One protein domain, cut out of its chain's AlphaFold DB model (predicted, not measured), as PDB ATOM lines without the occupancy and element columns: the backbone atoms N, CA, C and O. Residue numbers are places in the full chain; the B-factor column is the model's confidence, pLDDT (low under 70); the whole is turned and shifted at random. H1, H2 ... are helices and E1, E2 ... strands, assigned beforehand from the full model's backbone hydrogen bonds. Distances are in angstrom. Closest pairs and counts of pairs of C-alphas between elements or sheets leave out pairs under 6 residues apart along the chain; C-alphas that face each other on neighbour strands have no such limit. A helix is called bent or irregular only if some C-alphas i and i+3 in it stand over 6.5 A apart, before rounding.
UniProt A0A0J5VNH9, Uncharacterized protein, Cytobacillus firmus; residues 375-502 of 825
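What this domain is: This is residues 375 to 502 of the 825 residues of an uncharacterized protein of Cytobacillus firmus (UniProt A0A0J5VNH9). One strongly twisted sheet of six strands makes a wall, with the long helix H3 slanting over one face and the shorter H1 set crosswise near H3's end over that same face, in two layers. The small helix H2 only grazes the sheet, and residues 375 to 391 hold no named element. The printed part has 128 residues with three named helices and six named strands, in the order E1 H1 E2 E3 E4 E5 H2 H3 E6; the sheet runs E2 E3 E4 E5 E1 E6, antiparallel, and the class is mixed. The whole is compact, with a radius of gyration of the C-alphas of 14.0 A and spans of 41 by 31 by 26 A.

How they stand to each other: Start at E2, residues 420 to 422, E3, 427 to 430, E4, 438 to 443, and E5, 448 to 454: a meander, each strand forming an antiparallel hairpin with the one before. Look within hydrogen-bond range for N 421 and O 428 at 2.8 A, N 427 and O 441 at 2.8 A, and N 440 and O 452 at 2.9 A. Beyond E5 come E1, residues 392 to 400, with N 396 and O 451 at 2.8 A, then E6, residues 494 to 497, with N 399 and O 495 at 2.8 A. H3, residues 464 to 486, is on the sheet at a height of 6.0 A. Residues 478 to 485 of H3 alone touch H1, residues 407 to 415, about perpendicular at 82 degrees; the closest C-alphas, Ala 413 and Tyr 482, are 4.8 A apart. H2, residues 455 to 459, is irregular, with C-alphas 456 and 459 7.5 A apart. E5, H2, H3 and E6 form a split strand-helix-strand unit, two strands running the same way with helices between them in the chain and E1 between them in the sheet; its crossover is right-handed. Every O i to N i+4 pair is within hydrogen-bond range in H1 and H3; H2 has 0 of 1, and 1 of 2 O i to N i+3 pairs.

Where its parts are: Find C-alpha 392 at (100.912, 145.118, 149.404), where E1 begins its 23.5 A. H3 runs 32.5 A from C-alpha 464 at (112.439, 142.935, 158.458), and E6 ends at C-alpha 497 at (116.962, 147.754, 149.419).

The domain as a whole: The farthest C-alphas, Thr 403 and Thr 459, are 41.0 A apart. The printed part has no cut, and no link is long. pLDDT is under 70 in 23 residues: 375 to 381, 403 to 404, 432 to 436, 455 to 462 and 502.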
ATOM      1  N   TYR A 375     122.658 146.042 151.798       62.56
ATOM      2  CA  TYR A 375     121.322 146.604 152.012       62.56
ATOM      3  C   TYR A 375     121.375 148.127 152.185       62.56
ATOM      4  O   TYR A 375     121.915 148.633 153.170       62.56
ATOM      5  N   TYR A 376     120.742 148.874 151.279       56.22
ATOM      6  CA  TYR A 376     120.658 150.337 151.354       56.22
ATOM      7  C   TYR A 376     119.253 150.812 151.732       56.22
ATOM      8  O   TYR A 376     118.242 150.192 151.401       56.22
ATOM      9  N   SER A 377     119.181 151.947 152.432       51.94
ATOM     10  CA  SER A 377     117.913 152.655 152.643       51.94
ATOM     11  C   SER A 377     117.675 153.555 151.437       51.94
ATOM     12  O   SER A 377     118.351 154.570 151.279       51.94
ATOM     13  N   VAL A 378     116.768 153.146 150.556       54.62
ATOM     14  CA  VAL A 378     116.349 153.926 149.390       54.62
ATOM     15  C   VAL A 378     114.842 154.102 149.496       54.62
ATOM     16  O   VAL A 378     114.135 153.111 149.666       54.62
ATOM     17  N   ASP A 379     114.357 155.338 149.381       48.44
ATOM     18  CA  ASP A 379     112.930 155.615 149.211       48.44
ATOM     19  C   ASP A 379     112.510 155.109 147.823       48.44
ATOM     20  O   ASP A 379     112.604 155.818 146.819       48.44
ATOM     21  N   ALA A 380     112.128 153.837 147.746       60.75
ATOM     22  CA  ALA A 380     111.608 153.222 146.537       60.75
ATOM     23  C   ALA A 380     110.082 153.151 146.625       60.75
ATOM     24  O   ALA A 380     109.530 152.796 147.661       60.75
ATOM     25  N   ASN A 381     109.401 153.468 145.527       68.88
ATOM     26  CA  ASN A 381     107.990 153.128 145.357       68.88
ATOM     27  C   ASN A 381     107.885 151.718 144.770       68.88
ATOM     28  O   ASN A 381     108.783 151.285 144.038       68.88
ATOM     29  N   PHE A 382     106.779 151.023 145.047       77.94
ATOM     30  CA  PHE A 382     106.501 149.746 144.398       77.94
ATOM     31  C   PHE A 382     106.434 149.944 142.866       77.94
ATOM     32  O   PHE A 382     105.805 150.910 142.416       77.94
ATOM     33  N   PRO A 383     107.102 149.106 142.049       78.88
ATOM     34  CA  PRO A 383     107.167 149.317 140.604       78.88
ATOM     35  C   PRO A 383     105.783 149.265 139.949       78.88
ATOM     36  O   PRO A 383     105.092 148.254 140.027       78.88
ATOM     37  N   SER A 384     105.400 150.325 139.232       78.75
ATOM     38  CA  SER A 384     104.081 150.431 138.585       78.75
ATOM     39  C   SER A 384     103.862 149.436 137.437       78.75
ATOM     40  O   SER A 384     102.742 149.261 136.975       78.75
ATOM     41  N   GLU A 385     104.936 148.820 136.940       75.12
ATOM     42  CA  GLU A 385     104.900 147.758 135.927       75.12
ATOM     43  C   GLU A 385     104.406 146.411 136.477       75.12
ATOM     44  O   GLU A 385     103.963 145.557 135.706       75.12
ATOM     45  N   VAL A 386     104.446 146.219 137.800       79.38
ATOM     46  CA  VAL A 386     103.952 145.007 138.455       79.38
ATOM     47  C   VAL A 386     102.466 145.185 138.753       79.38
ATOM     48  O   VAL A 386     102.082 145.827 139.727       79.38
ATOM     49  N   VAL A 387     101.618 144.608 137.897       74.81
ATOM     50  CA  VAL A 387     100.167 144.556 138.123       74.81
ATOM     51  C   VAL A 387      99.860 143.407 139.077       74.81
ATOM     52  O   VAL A 387     100.025 142.239 138.709       74.81
ATOM     53  N   PHE A 388      99.414 143.751 140.279       77.25
ATOM     54  CA  PHE A 388      99.091 142.829 141.360       77.25
ATOM     55  C   PHE A 388      97.753 143.239 141.985       77.25
ATOM     56  O   PHE A 388      97.510 144.432 142.159       77.25
ATOM     57  N   GLU A 389      96.872 142.266 142.218       71.31
ATOM     58  CA  GLU A 389      95.482 142.512 142.629       71.31
ATOM     59  C   GLU A 389      95.365 142.783 144.133       71.31
ATOM     60  O   GLU A 389      94.583 143.645 144.533       71.31
ATOM     61  N   ASP A 390      96.184 142.116 144.953       76.38
ATOM     62  CA  ASP A 390      96.102 142.255 146.407       76.38
ATOM     63  C   ASP A 390      96.830 143.509 146.906       76.38
ATOM     64  O   ASP A 390      97.819 143.982 146.335       76.38
ATOM     65  N   GLU A 391      96.386 144.017 148.056       72.62
ATOM     66  CA  GLU A 391      97.121 145.057 148.772       72.62
ATOM     67  C   GLU A 391      98.525 144.556 149.160       72.62
ATOM     68  O   GLU A 391      98.734 143.390 149.500       72.62
ATOM     69  N   LEU A 392      99.516 145.445 149.125       75.38
ATOM     70  CA  LEU A 392     100.912 145.118 149.404       75.38
ATOM     71  C   LEU A 392     101.248 145.380 150.880       75.38
ATOM     72  O   LEU A 392     101.007 146.479 151.383       75.38
ATOM     73  N   TYR A 393     101.855 144.410 151.568       76.19
ATOM     74  CA  TYR A 393     102.287 144.592 152.958       76.19
ATOM     75  C   TYR A 393     103.710 145.150 153.047       76.19
ATOM     76  O   TYR A 393     103.941 146.239 153.581       76.19
ATOM     77  N   VAL A 394     104.659 144.400 152.487       83.25
ATOM     78  CA  VAL A 394     106.090 144.708 152.491       83.25
ATOM     79  C   VAL A 394     106.698 144.325 151.151       83.25
ATOM     80  O   VAL A 394     106.298 143.333 150.541       83.25
ATOM     81  N   PHE A 395     107.678 145.101 150.698       87.19
ATOM     82  CA  PHE A 395     108.474 144.754 149.529       87.19
ATOM     83  C   PHE A 395     109.932 145.167 149.674       87.19
ATOM     84  O   PHE A 395     110.289 146.018 150.485       87.19
ATOM     85  N   MET A 396     110.777 144.565 148.851       88.19
ATOM     86  CA  MET A 396     112.172 144.934 148.678       88.19
ATOM     87  C   MET A 396     112.567 144.782 147.211       88.19
ATOM     88  O   MET A 396     111.940 144.041 146.452       88.19
ATOM     89  N   THR A 397     113.615 145.484 146.800       87.19
ATOM     90  CA  THR A 397     114.149 145.382 145.440       87.19
ATOM     91  C   THR A 397     115.630 145.062 145.473       87.19
ATOM     92  O   THR A 397     116.359 145.716 146.213       87.19
ATOM     93  N   ALA A 398     116.082 144.138 144.628       86.00
ATOM     94  CA  ALA A 398     117.496 143.852 144.411       86.00
ATOM     95  C   ALA A 398     117.864 144.075 142.939       86.00
ATOM     96  O   ALA A 398     117.131 143.671 142.042       86.00
ATOM     97  N   VAL A 399     118.977 144.751 142.671       83.44
ATOM     98  CA  VAL A 399     119.419 145.110 141.316       83.44
ATOM     99  C   VAL A 399     120.734 144.413 141.001       83.44
ATOM    100  O   VAL A 399     121.670 144.481 141.799       83.44
ATOM    101  N   HIS A 400     120.808 143.778 139.830       80.38
ATOM    102  CA  HIS A 400     122.063 143.278 139.272       80.38
ATOM    103  C   HIS A 400     122.979 144.418 138.832       80.38
ATOM    104  O   HIS A 400     122.560 145.311 138.099       80.38
ATOM    105  N   LEU A 401     124.245 144.353 139.240       72.44
ATOM    106  CA  LEU A 401     125.295 145.272 138.797       72.44
ATOM    107  C   LEU A 401     126.211 144.674 137.718       72.44
ATOM    108  O   LEU A 401     127.042 145.388 137.159       72.44
ATOM    109  N   ASP A 402     126.058 143.387 137.403       71.38
ATOM    110  CA  ASP A 402     126.877 142.710 136.398       71.38
ATOM    111  C   ASP A 402     126.418 143.021 134.973       71.38
ATOM    112  O   ASP A 402     125.230 143.001 134.652       71.38
ATOM    113  N   THR A 403     127.376 143.187 134.064       68.44
ATOM    114  CA  THR A 403     127.113 143.399 132.632       68.44
ATOM    115  C   THR A 403     126.639 142.142 131.893       68.44
ATOM    116  O   THR A 403     126.180 142.245 130.758       68.44
ATOM    117  N   ASN A 404     126.728 140.963 132.520       69.94
ATOM    118  CA  ASN A 404     126.435 139.658 131.911       69.94
ATOM    119  C   ASN A 404     125.059 139.082 132.310       69.94
ATOM    120  O   ASN A 404     124.841 137.874 132.205       69.94
ATOM    121  N   PHE A 405     124.128 139.912 132.791       81.00
ATOM    122  CA  PHE A 405     122.788 139.461 133.174       81.00
ATOM    123  C   PHE A 405     121.995 138.912 131.970       81.00
ATOM    124  O   PHE A 405     121.845 139.580 130.950       81.00
ATOM    125  N   SER A 406     121.433 137.707 132.119       86.12
ATOM    126  CA  SER A 406     120.504 137.099 131.157       86.12
ATOM    127  C   SER A 406     119.193 136.738 131.850       86.12
ATOM    128  O   SER A 406     119.124 135.775 132.618       86.12
ATOM    129  N   LYS A 407     118.131 137.497 131.553       87.75
ATOM    130  CA  LYS A 407     116.780 137.247 132.080       87.75
ATOM    131  C   LYS A 407     116.284 135.839 131.743       87.75
ATOM    132  O   LYS A 407     115.650 135.197 132.573       87.75
ATOM    133  N   GLU A 408     116.585 135.362 130.538       88.88
ATOM    134  CA  GLU A 408     116.197 134.028 130.075       88.88
ATOM    135  C   GLU A 408     116.844 132.937 130.934       88.88
ATOM    136  O   GLU A 408     116.152 132.038 131.406       88.88
ATOM    137  N   HIS A 409     118.140 133.070 131.241       89.38
ATOM    138  CA  HIS A 409     118.821 132.112 132.111       89.38
ATOM    139  C   HIS A 409     118.236 132.091 133.524       89.38
ATOM    140  O   HIS A 409     118.070 131.022 134.111       89.38
ATOM    141  N   VAL A 410     117.884 133.264 134.058       89.31
ATOM    142  CA  VAL A 410     117.222 133.365 135.362       89.31
ATOM    143  C   VAL A 410     115.861 132.669 135.334       89.31
ATOM    144  O   VAL A 410     115.586 131.844 136.199       89.31
ATOM    145  N   ILE A 411     115.030 132.927 134.321       91.00
ATOM    146  CA  ILE A 411     113.719 132.276 134.170       91.00
ATOM    147  C   ILE A 411     113.858 130.748 134.082       91.00
ATOM    148  O   ILE A 411     113.077 130.023 134.699       91.00
ATOM    149  N   TYR A 412     114.856 130.245 133.353       90.94
ATOM    150  CA  TYR A 412     115.090 128.805 133.204       90.94
ATOM    151  C   TYR A 412     115.488 128.146 134.523       90.94
ATOM    152  O   TYR A 412     114.916 127.120 134.889       90.94
ATOM    153  N   ALA A 413     116.387 128.776 135.281       91.31
ATOM    154  CA  ALA A 413     116.750 128.304 136.612       91.31
ATOM    155  C   ALA A 413     115.565 128.367 137.595       91.31
ATOM    156  O   ALA A 413     115.380 127.439 138.379       91.31
ATOM    157  N   LEU A 414     114.717 129.404 137.541       92.25
ATOM    158  CA  LEU A 414     113.533 129.499 138.408       92.25
ATOM    159  C   LEU A 414     112.546 128.359 138.161       92.25
ATOM    160  O   LEU A 414     112.064 127.761 139.116       92.25
ATOM    161  N   ASN A 415     112.259 128.005 136.906       90.31
ATOM    162  CA  ASN A 415     111.284 126.946 136.613       90.31
ATOM    163  C   ASN A 415     111.653 125.588 137.252       90.31
ATOM    164  O   ASN A 415     110.748 124.810 137.563       90.31
ATOM    165  N   LEU A 416     112.942 125.352 137.528       87.94
ATOM    166  CA  LEU A 416     113.489 124.140 138.149       87.94
ATOM    167  C   LEU A 416     113.548 124.147 139.681       87.94
ATOM    168  O   LEU A 416     113.929 123.135 140.262       87.94
ATOM    169  N   ILE A 417     113.166 125.244 140.339       88.81
ATOM    170  CA  ILE A 417     113.072 125.285 141.803       88.81
ATOM    171  C   ILE A 417     111.793 124.559 142.245       88.81
ATOM    172  O   ILE A 417     110.702 124.840 141.730       88.81
ATOM    173  N   ASP A 418     111.933 123.638 143.202       84.12
ATOM    174  CA  ASP A 418     110.853 122.795 143.732       84.12
ATOM    175  C   ASP A 418     109.739 123.651 144.371       84.12
ATOM    176  O   ASP A 418     108.554 123.430 144.122       84.12
ATOM    177  N   GLU A 419     110.120 124.656 145.161       87.12
ATOM    178  CA  GLU A 419     109.230 125.462 146.003       87.12
ATOM    179  C   GLU A 419     108.656 126.706 145.310       87.12
ATOM    180  O   GLU A 419     107.963 127.509 145.937       87.12
ATOM    181  N   ILE A 420     108.932 126.900 144.018       90.38
ATOM    182  CA  ILE A 420     108.462 128.079 143.287       90.38
ATOM    183  C   ILE A 420     107.289 127.740 142.370       90.38
ATOM    184  O   ILE A 420     107.309 126.715 141.708       90.38
ATOM    185  N   THR A 421     106.291 128.614 142.263       91.56
ATOM    186  CA  THR A 421     105.179 128.494 141.305       91.56
ATOM    187  C   THR A 421     105.249 129.605 140.261       91.56
ATOM    188  O   THR A 421     105.397 130.774 140.622       91.56
ATOM    189  N   ASN A 422     105.119 129.278 138.972       90.94
ATOM    190  CA  ASN A 422     105.195 130.259 137.883       90.94
ATOM    191  C   ASN A 422     103.804 130.825 137.526       90.94
ATOM    192  O   ASN A 422     103.048 130.221 136.775       90.94
ATOM    193  N   ARG A 423     103.449 132.039 137.961       88.12
ATOM    194  CA  ARG A 423     102.168 132.688 137.592       88.12
ATOM    195  C   ARG A 423     102.241 133.499 136.292       88.12
ATOM    196  O   ARG A 423     101.347 134.283 135.987       88.12
ATOM    197  N   GLY A 424     103.296 133.322 135.502       85.06
ATOM    198  CA  GLY A 424     103.535 134.037 134.254       85.06
ATOM    199  C   GLY A 424     104.039 135.458 134.480       85.06
ATOM    200  O   GLY A 424     105.161 135.776 134.102       85.06
ATOM    201  N   LYS A 425     103.248 136.310 135.140       84.75
ATOM    202  CA  LYS A 425     103.661 137.689 135.455       84.75
ATOM    203  C   LYS A 425     104.740 137.748 136.538       84.75
ATOM    204  O   LYS A 425     105.576 138.640 136.518       84.75
ATOM    205  N   TYR A 426     104.711 136.812 137.474       90.62
ATOM    206  CA  TYR A 426     105.631 136.717 138.602       90.62
ATOM    207  C   TYR A 426     105.742 135.260 139.049       90.62
ATOM    208  O   TYR A 426     104.970 134.393 138.628       90.62
ATOM    209  N   PHE A 427     106.705 135.001 139.918       92.12
ATOM    210  CA  PHE A 427     106.900 133.726 140.581       92.12
ATOM    211  C   PHE A 427     106.492 133.834 142.051       92.12
ATOM    212  O   PHE A 427     106.554 134.914 142.630       92.12
ATOM    213  N   ILE A 428     106.069 132.729 142.653       91.69
ATOM    214  CA  ILE A 428     105.746 132.660 144.083       91.69
ATOM    215  C   ILE A 428     106.619 131.582 144.702       91.69
ATOM    216  O   ILE A 428     106.456 130.420 144.349       91.69
ATOM    217  N   TYR A 429     107.529 131.955 145.590       91.38
ATOM    218  CA  TYR A 429     108.390 131.036 146.324       91.38
ATOM    219  C   TYR A 429     107.785 130.744 147.703       91.38
ATOM    220  O   TYR A 429     107.560 131.667 148.487       91.38
ATOM    221  N   GLU A 430     107.488 129.474 147.982       87.44
ATOM    222  CA  GLU A 430     106.996 129.015 149.284       87.44
ATOM    223  C   GLU A 430     108.188 128.663 150.179       87.44
ATOM    224  O   GLU A 430     108.900 127.692 149.944       87.44
ATOM    225  N   ILE A 431     108.413 129.464 151.217       79.44
ATOM    226  CA  ILE A 431     109.561 129.298 152.112       79.44
ATOM    227  C   ILE A 431     109.441 127.995 152.905       79.44
ATOM    228  O   ILE A 431     108.405 127.726 153.525       79.44
ATOM    229  N   ASN A 432     110.522 127.211 152.937       66.06
ATOM    230  CA  ASN A 432     110.555 125.912 153.604       66.06
ATOM    231  C   ASN A 432     110.911 126.062 155.093       66.06
ATOM    232  O   ASN A 432     111.873 125.480 155.594       66.06
ATOM    233  N   LYS A 433     110.126 126.877 155.807       63.56
ATOM    234  CA  LYS A 433     110.226 127.087 157.258       63.56
ATOM    235  C   LYS A 433     108.909 126.751 157.948       63.56
ATOM    236  O   LYS A 433     107.852 126.664 157.325       63.56
ATOM    237  N   VAL A 434     108.976 126.604 159.271       51.12
ATOM    238  CA  VAL A 434     107.830 126.253 160.129       51.12
ATOM    239  C   VAL A 434     106.667 127.241 159.973       51.12
ATOM    240  O   VAL A 434     105.502 126.846 159.995       51.12
ATOM    241  N   VAL A 435     106.976 128.516 159.714       56.50
ATOM    242  CA  VAL A 435     106.002 129.516 159.264       56.50
ATOM    243  C   VAL A 435     106.163 129.717 157.756       56.50
ATOM    244  O   VAL A 435     107.100 130.367 157.299       56.50
ATOM    245  N   LYS A 436     105.230 129.160 156.982       64.94
ATOM    246  CA  LYS A 436     105.229 129.232 155.513       64.94
ATOM    247  C   LYS A 436     104.902 130.634 155.014       64.94
ATOM    248  O   LYS A 436     103.727 130.978 154.950       64.94
ATOM    249  N   ILE A 437     105.894 131.433 154.647       73.62
ATOM    250  CA  ILE A 437     105.681 132.731 153.989       73.62
ATOM    251  C   ILE A 437     105.737 132.528 152.467       73.62
ATOM    252  O   ILE A 437     106.551 131.748 151.972       73.62
ATOM    253  N   ASN A 438     104.867 133.217 151.726       85.38
ATOM    254  CA  ASN A 438     104.903 133.232 150.265       85.38
ATOM    255  C   ASN A 438     105.616 134.497 149.788       85.38
ATOM    256  O   ASN A 438     105.089 135.601 149.928       85.38
ATOM    257  N   LEU A 439     106.801 134.333 149.208       88.94
ATOM    258  CA  LEU A 439     107.575 135.428 148.641       88.94
ATOM    259  C   LEU A 439     107.258 135.554 147.151       88.94
ATOM    260  O   LEU A 439     107.563 134.663 146.360       88.94
ATOM    261  N   TYR A 440     106.634 136.659 146.759       92.31
ATOM    262  CA  TYR A 440     106.331 136.950 145.363       92.31
ATOM    263  C   TYR A 440     107.535 137.621 144.719       92.31
ATOM    264  O   TYR A 440     108.144 138.493 145.328       92.31
ATOM    265  N   ILE A 441     107.889 137.204 143.506       92.94
ATOM    266  CA  ILE A 441     109.144 137.571 142.848       92.94
ATOM    267  C   ILE A 441     108.870 137.963 141.398       92.94
ATOM    268  O   ILE A 441     108.389 137.162 140.596       92.94
ATOM    269  N   HIS A 442     109.234 139.188 141.039       91.69
ATOM    270  CA  HIS A 442     109.212 139.693 139.669       91.69
ATOM    271  C   HIS A 442     110.616 140.115 139.240       91.69
ATOM    272  O   HIS A 442     111.337 140.744 140.010       91.69
ATOM    273  N   ILE A 443     110.991 139.808 137.997       88.56
ATOM    274  CA  ILE A 443     112.273 140.208 137.407       88.56
ATOM    275  C   ILE A 443     112.003 140.974 136.119       88.56
ATOM    276  O   ILE A 443     111.428 140.436 135.165       88.56
ATOM    277  N   ASN A 444     112.446 142.227 136.079       85.81
ATOM    278  CA  ASN A 444     112.294 143.062 134.896       85.81
ATOM    279  C   ASN A 444     113.449 142.862 133.891       85.81
ATOM    280  O   ASN A 444     114.348 142.043 134.085       85.81
ATOM    281  N   ASN A 445     113.397 143.579 132.767       82.88
ATOM    282  CA  ASN A 445     114.393 143.434 131.698       82.88
ATOM    283  C   ASN A 445     115.771 144.006 132.064       82.88
ATOM    284  O   ASN A 445     116.766 143.558 131.503       82.88
ATOM    285  N   ASP A 446     115.830 144.922 133.030       78.19
ATOM    286  CA  ASP A 446     117.066 145.564 133.492       78.19
ATOM    287  C   ASP A 446     117.772 144.757 134.596       78.19
ATOM    288  O   ASP A 446     118.751 145.217 135.178       78.19
ATOM    289  N   GLY A 447     117.262 143.567 134.937       78.38
ATOM    290  CA  GLY A 447     117.815 142.740 136.009       78.38
ATOM    291  C   GLY A 447     117.479 143.234 137.414       78.38
ATOM    292  O   GLY A 447     118.186 142.917 138.371       78.38
ATOM    293  N   ARG A 448     116.391 143.997 137.574       85.81
ATOM    294  CA  ARG A 448     115.830 144.305 138.892       85.81
ATOM    295  C   ARG A 448     114.857 143.215 139.320       85.81
ATOM    296  O   ARG A 448     113.833 142.987 138.676       85.81
ATOM    297  N   TRP A 449     115.159 142.620 140.462       88.31
ATOM    298  CA  TRP A 449     114.286 141.762 141.239       88.31
ATOM    299  C   TRP A 449     113.421 142.630 142.139       88.31
ATOM    300  O   TRP A 449     113.921 143.489 142.863       88.31
ATOM    301  N   THR A 450     112.118 142.414 142.093       89.56
ATOM    302  CA  THR A 450     111.146 143.004 143.009       89.56
ATOM    303  C   THR A 450     110.516 141.865 143.773       89.56
ATOM    304  O   THR A 450     109.939 140.968 143.159       89.56
ATOM    305  N   LEU A 451     110.657 141.893 145.093       90.88
ATOM    306  CA  LEU A 451     110.132 140.871 145.978       90.88
ATOM    307  C   LEU A 451     109.100 141.480 146.912       90.88
ATOM    308  O   LEU A 451     109.341 142.561 147.446       90.88
ATOM    309  N   TRP A 452     107.971 140.813 147.120       89.75
ATOM    310  CA  TRP A 452     106.940 141.313 148.024       89.75
ATOM    311  C   TRP A 452     106.148 140.216 148.711       89.75
ATOM    312  O   TRP A 452     106.151 139.055 148.301       89.75
ATOM    313  N   ILE A 453     105.456 140.624 149.770       85.75
ATOM    314  CA  ILE A 453     104.495 139.806 150.498       85.75
ATOM    315  C   ILE A 453     103.152 140.560 150.500       85.75
ATOM    316  O   ILE A 453     103.126 141.752 150.841       85.75
ATOM    317  N   PRO A 454     102.050 139.915 150.070       80.75
ATOM    318  CA  PRO A 454     100.727 140.525 150.039       80.75
ATOM    319  C   PRO A 454     100.171 140.752 151.442       80.75
ATOM    320  O   PRO A 454     100.627 140.190 152.433       80.75
ATOM    321  N   TYR A 455      99.143 141.580 151.521       69.19
ATOM    322  CA  TYR A 455      98.528 142.001 152.766       69.19
ATOM    323  C   TYR A 455      97.483 141.035 153.312       69.19
ATOM    324  O   TYR A 455      97.181 141.087 154.500       69.19
ATOM    325  N   GLU A 456      96.989 140.090 152.515       62.38
ATOM    326  CA  GLU A 456      96.164 138.987 153.029       62.38
ATOM    327  C   GLU A 456      96.896 138.162 154.110       62.38
ATOM    328  O   GLU A 456      96.269 137.604 155.012       62.38
ATOM    329  N   ASP A 457      98.233 138.200 154.122       56.75
ATOM    330  CA  ASP A 457      99.076 137.638 155.183       56.75
ATOM    331  C   ASP A 457      99.071 138.468 156.495       56.75
ATOM    332  O   ASP A 457      99.835 138.163 157.404       56.75
ATOM    333  N   ARG A 458      98.181 139.466 156.674       49.97
ATOM    334  CA  ARG A 458      97.978 140.266 157.918       49.97
ATOM    335  C   ARG A 458      97.885 139.442 159.204       49.97
ATOM    336  O   ARG A 458      98.158 139.955 160.286       49.97
ATOM    337  N   THR A 459      97.463 138.181 159.108       49.19
ATOM    338  CA  THR A 459      97.460 137.249 160.245       49.19
ATOM    339  C   THR A 459      98.870 136.869 160.698       49.19
ATOM    340  O   THR A 459      99.018 136.117 161.654       49.19
ATOM    341  N   ARG A 460      99.929 137.348 160.042       57.44
ATOM    342  CA  ARG A 460     101.330 137.045 160.326       57.44
ATOM    343  C   ARG A 460     102.109 138.354 160.375       57.44
ATOM    344  O   ARG A 460     102.321 139.011 159.366       57.44
ATOM    345  N   LEU A 461     102.538 138.739 161.571       61.38
ATOM    346  CA  LEU A 461     103.466 139.856 161.750       61.38
ATOM    347  C   LEU A 461     104.840 139.470 161.216       61.38
ATOM    348  O   LEU A 461     105.529 138.692 161.861       61.38
ATOM    349  N   ILE A 462     105.220 139.991 160.049       68.50
ATOM    350  CA  ILE A 462     106.517 139.683 159.431       68.50
ATOM    351  C   ILE A 462     107.538 140.773 159.776       68.50
ATOM    352  O   ILE A 462     107.285 141.950 159.507       68.50
ATOM    353  N   SER A 463     108.669 140.389 160.374       70.31
ATOM    354  CA  SER A 463     109.772 141.306 160.695       70.31
ATOM    355  C   SER A 463     110.660 141.583 159.476       70.31
ATOM    356  O   SER A 463     110.667 140.834 158.501       70.31
ATOM    357  N   SER A 464     111.457 142.658 159.522       71.62
ATOM    358  CA  SER A 464     112.439 142.935 158.458       71.62
ATOM    359  C   SER A 464     113.461 141.802 158.309       71.62
ATOM    360  O   SER A 464     113.850 141.477 157.190       71.62
ATOM    361  N   GLU A 465     113.880 141.192 159.421       74.00
ATOM    362  CA  GLU A 465     114.828 140.072 159.421       74.00
ATOM    363  C   GLU A 465     114.210 138.823 158.790       74.00
ATOM    364  O   GLU A 465     114.879 138.140 158.021       74.00
ATOM    365  N   GLU A 466     112.924 138.552 159.042       74.06
ATOM    366  CA  GLU A 466     112.208 137.433 158.419       74.06
ATOM    367  C   GLU A 466     112.132 137.597 156.890       74.06
ATOM    368  O   GLU A 466     112.340 136.623 156.167       74.06
ATOM    369  N   VAL A 467     111.902 138.818 156.383       79.00
ATOM    370  CA  VAL A 467     111.908 139.108 154.932       79.00
ATOM    371  C   VAL A 467     113.304 138.941 154.326       79.00
ATOM    372  O   VAL A 467     113.443 138.385 153.237       79.00
ATOM    373  N   VAL A 468     114.346 139.400 155.023       82.19
ATOM    374  CA  VAL A 468     115.738 139.244 154.574       82.19
ATOM    375  C   VAL A 468     116.136 137.769 154.538       82.19
ATOM    376  O   VAL A 468     116.602 137.286 153.508       82.19
ATOM    377  N   ALA A 469     115.867 137.025 155.611       80.19
ATOM    378  CA  ALA A 469     116.167 135.600 155.690       80.19
ATOM    379  C   ALA A 469     115.401 134.790 154.630       80.19
ATOM    380  O   ALA A 469     115.930 133.827 154.080       80.19
ATOM    381  N   ALA A 470     114.160 135.181 154.329       83.69
ATOM    382  CA  ALA A 470     113.368 134.629 153.235       83.69
ATOM    383  C   ALA A 470     114.020 134.856 151.863       83.69
ATOM    384  O   ALA A 470     114.064 133.947 151.034       83.69
ATOM    385  N   PHE A 471     114.530 136.065 151.619       86.00
ATOM    386  CA  PHE A 471     115.211 136.390 150.370       86.00
ATOM    387  C   PHE A 471     116.538 135.637 150.217       86.00
ATOM    388  O   PHE A 471     116.832 135.133 149.135       86.00
ATOM    389  N   GLU A 472     117.320 135.524 151.287       84.69
ATOM    390  CA  GLU A 472     118.586 134.786 151.286       84.69
ATOM    391  C   GLU A 472     118.375 133.286 151.054       84.69
ATOM    392  O   GLU A 472     119.083 132.681 150.247       84.69
ATOM    393  N   GLU A 473     117.357 132.697 151.687       86.56
ATOM    394  CA  GLU A 473     116.943 131.316 151.425       86.56
ATOM    395  C   GLU A 473     116.563 131.124 149.955       86.56
ATOM    396  O   GLU A 473     117.098 130.239 149.284       86.56
ATOM    397  N   PHE A 474     115.701 131.999 149.428       89.94
ATOM    398  CA  PHE A 474     115.328 131.989 148.018       89.94
ATOM    399  C   PHE A 474     116.565 132.068 147.103       89.94
ATOM    400  O   PHE A 474     116.687 131.292 146.153       89.94
ATOM    401  N   LEU A 475     117.501 132.978 147.388       88.81
ATOM    402  CA  LEU A 475     118.696 133.173 146.571       88.81
ATOM    403  C   LEU A 475     119.603 131.934 146.588       88.81
ATOM    404  O   LEU A 475     120.179 131.583 145.558       88.81
ATOM    405  N   ASN A 476     119.711 131.245 147.723       87.75
ATOM    406  CA  ASN A 476     120.469 129.998 147.841       87.75
ATOM    407  C   ASN A 476     119.822 128.852 147.047       87.75
ATOM    408  O   ASN A 476     120.516 128.139 146.309       87.75
ATOM    409  N   SER A 477     118.493 128.721 147.113       89.00
ATOM    410  CA  SER A 477     117.731 127.785 146.277       89.00
ATOM    411  C   SER A 477     117.915 128.095 144.788       89.00
ATOM    412  O   SER A 477     118.179 127.201 143.980       89.00
ATOM    413  N   PHE A 478     117.884 129.380 144.422       90.75
ATOM    414  CA  PHE A 478     118.131 129.833 143.056       90.75
ATOM    415  C   PHE A 478     119.547 129.498 142.572       90.75
ATOM    416  O   PHE A 478     119.696 128.943 141.484       90.75
ATOM    417  N   LYS A 479     120.587 129.778 143.370       89.62
ATOM    418  CA  LYS A 479     121.988 129.452 143.040       89.62
ATOM    419  C   LYS A 479     122.176 127.956 142.787       89.62
ATOM    420  O   LYS A 479     122.843 127.582 141.821       89.62
ATOM    421  N   THR A 480     121.560 127.117 143.619       88.81
ATOM    422  CA  THR A 480     121.578 125.655 143.460       88.81
ATOM    423  C   THR A 480     120.933 125.245 142.140       88.81
ATOM    424  O   THR A 480     121.558 124.553 141.339       88.81
ATOM    425  N   SER A 481     119.727 125.745 141.857       88.75
ATOM    426  CA  SER A 481     119.014 125.443 140.609       88.75
ATOM    427  C   SER A 481     119.759 125.935 139.360       88.75
ATOM    428  O   SER A 481     119.847 125.237 138.349       88.75
ATOM    429  N   TYR A 482     120.371 127.121 139.432       90.81
ATOM    430  CA  TYR A 482     121.180 127.671 138.345       90.81
ATOM    431  C   TYR A 482     122.396 126.785 138.045       90.81
ATOM    432  O   TYR A 482     122.675 126.496 136.879       90.81
ATOM    433  N   LYS A 483     123.087 126.300 139.087       89.62
ATOM    434  CA  LYS A 483     124.203 125.354 138.950       89.62
ATOM    435  C   LYS A 483     123.743 124.021 138.364       89.62
ATOM    436  O   LYS A 483     124.398 123.521 137.452       89.62
ATOM    437  N   ASP A 484     122.611 123.488 138.823       84.94
ATOM    438  CA  ASP A 484     122.024 122.246 138.302       84.94
ATOM    439  C   ASP A 484     121.705 122.363 136.798       84.94
ATOM    440  O   ASP A 484     121.966 121.441 136.021       84.94
ATOM    441  N   TYR A 485     121.190 123.514 136.351       87.25
ATOM    442  CA  TYR A 485     120.820 123.709 134.950       87.25
ATOM    443  C   TYR A 485     122.002 124.051 134.037       87.25
ATOM    444  O   TYR A 485     122.133 123.467 132.959       87.25
ATOM    445  N   PHE A 486     122.868 124.988 134.427       88.38
ATOM    446  CA  PHE A 486     123.942 125.493 133.559       88.38
ATOM    447  C   PHE A 486     125.300 124.823 133.800       88.38
ATOM    448  O   PHE A 486     126.196 124.966 132.972       88.38
ATOM    449  N   GLY A 487     125.471 124.090 134.904       85.69
ATOM    450  CA  GLY A 487     126.753 123.504 135.304       85.69
ATOM    451  C   GLY A 487     127.772 124.525 135.823       85.69
ATOM    452  O   GLY A 487     128.936 124.181 136.011       85.69
ATOM    453  N   VAL A 488     127.354 125.777 136.045       86.62
ATOM    454  CA  VAL A 488     128.207 126.889 136.490       86.62
ATOM    455  C   VAL A 488     127.562 127.568 137.692       86.62
ATOM    456  O   VAL A 488     126.344 127.727 137.733       86.62
ATOM    457  N   GLU A 489     128.368 127.965 138.676       84.12
ATOM    458  CA  GLU A 489     127.873 128.672 139.858       84.12
ATOM    459  C   GLU A 489     127.383 130.080 139.522       84.12
ATOM    460  O   GLU A 489     128.001 130.816 138.752       84.12
ATOM    461  N   TYR A 490     126.258 130.454 140.128       83.06
ATOM    462  CA  TYR A 490     125.692 131.784 139.989       83.06
ATOM    463  C   TYR A 490     126.319 132.743 141.005       83.06
ATOM    464  O   TYR A 490     126.034 132.660 142.200       83.06
ATOM    465  N   GLN A 491     127.158 133.661 140.524       78.19
ATOM    466  CA  GLN A 491     127.850 134.664 141.341       78.19
ATOM    467  C   GLN A 491     127.453 136.084 140.914       78.19
ATOM    468  O   GLN A 491     128.218 136.744 140.213       78.19
ATOM    469  N   PRO A 492     126.243 136.549 141.266       73.75
ATOM    470  CA  PRO A 492     125.807 137.879 140.889       73.75
ATOM    471  C   PRO A 492     126.325 138.945 141.866       73.75
ATOM    472  O   PRO A 492     126.318 138.741 143.081       73.75
ATOM    473  N   LEU A 493     126.653 140.129 141.360       73.94
ATOM    474  CA  LEU A 493     126.736 141.350 142.156       73.94
ATOM    475  C   LEU A 493     125.327 141.934 142.300       73.94
ATOM    476  O   LEU A 493     124.799 142.562 141.378       73.94
ATOM    477  N   LEU A 494     124.703 141.701 143.458       77.88
ATOM    478  CA  LEU A 494     123.379 142.220 143.806       77.88
ATOM    479  C   LEU A 494     123.480 143.341 144.840       77.88
ATOM    480  O   LEU A 494     124.153 143.204 145.859       77.88
ATOM    481  N   VAL A 495     122.735 144.420 144.609       79.56
ATOM    482  CA  VAL A 495     122.500 145.469 145.608       79.56
ATOM    483  C   VAL A 495     121.021 145.522 145.947       79.56
ATOM    484  O   VAL A 495     120.193 145.681 145.050       79.56
ATOM    485  N   SER A 496     120.691 145.397 147.233       81.69
ATOM    486  CA  SER A 496     119.313 145.304 147.712       81.69
ATOM    487  C   SER A 496     118.879 146.541 148.496       81.69
ATOM    488  O   SER A 496     119.673 147.192 149.175       81.69
ATOM    489  N   SER A 497     117.587 146.858 148.451       82.94
ATOM    490  CA  SER A 497     116.962 147.754 149.419       82.94
ATOM    491  C   SER A 497     116.719 147.016 150.737       82.94
ATOM    492  O   SER A 497     116.581 145.788 150.754       82.94
ATOM    493  N   LYS A 498     116.608 147.759 151.843       79.69
ATOM    494  CA  LYS A 498     115.944 147.240 153.048       79.69
ATOM    495  C   LYS A 498     114.462 146.934 152.750       79.69
ATOM    496  O   LYS A 498     113.908 147.553 151.833       79.69
ATOM    497  N   PRO A 499     113.817 146.021 153.499       83.06
ATOM    498  CA  PRO A 499     112.372 145.828 153.426       83.06
ATOM    499  C   PRO A 499     111.621 147.134 153.713       83.06
ATOM    500  O   PRO A 499     111.882 147.807 154.710       83.06
ATOM    501  N   LEU A 500     110.698 147.496 152.825       78.56
ATOM    502  CA  LEU A 500     109.861 148.687 152.911       78.56
ATOM    503  C   LEU A 500     108.427 148.274 153.229       78.56
ATOM    504  O   LEU A 500     107.755 147.628 152.423       78.56
ATOM    505  N   PHE A 501     107.953 148.666 154.408       73.94
ATOM    506  CA  PHE A 501     106.579 148.442 154.846       73.94
ATOM    507  C   PHE A 501     105.724 149.622 154.391       73.94
ATOM    508  O   PHE A 501     105.874 150.734 154.901       73.94
ATOM    509  N   LEU A 502     104.825 149.396 153.430       68.00
ATOM    510  CA  LEU A 502     103.965 150.466 152.906       68.00
ATOM    511  C   LEU A 502     102.940 150.939 153.941       68.00
ATOM    512  O   LEU A 502     102.590 152.117 153.989       68.00
TER     513      LEU A 502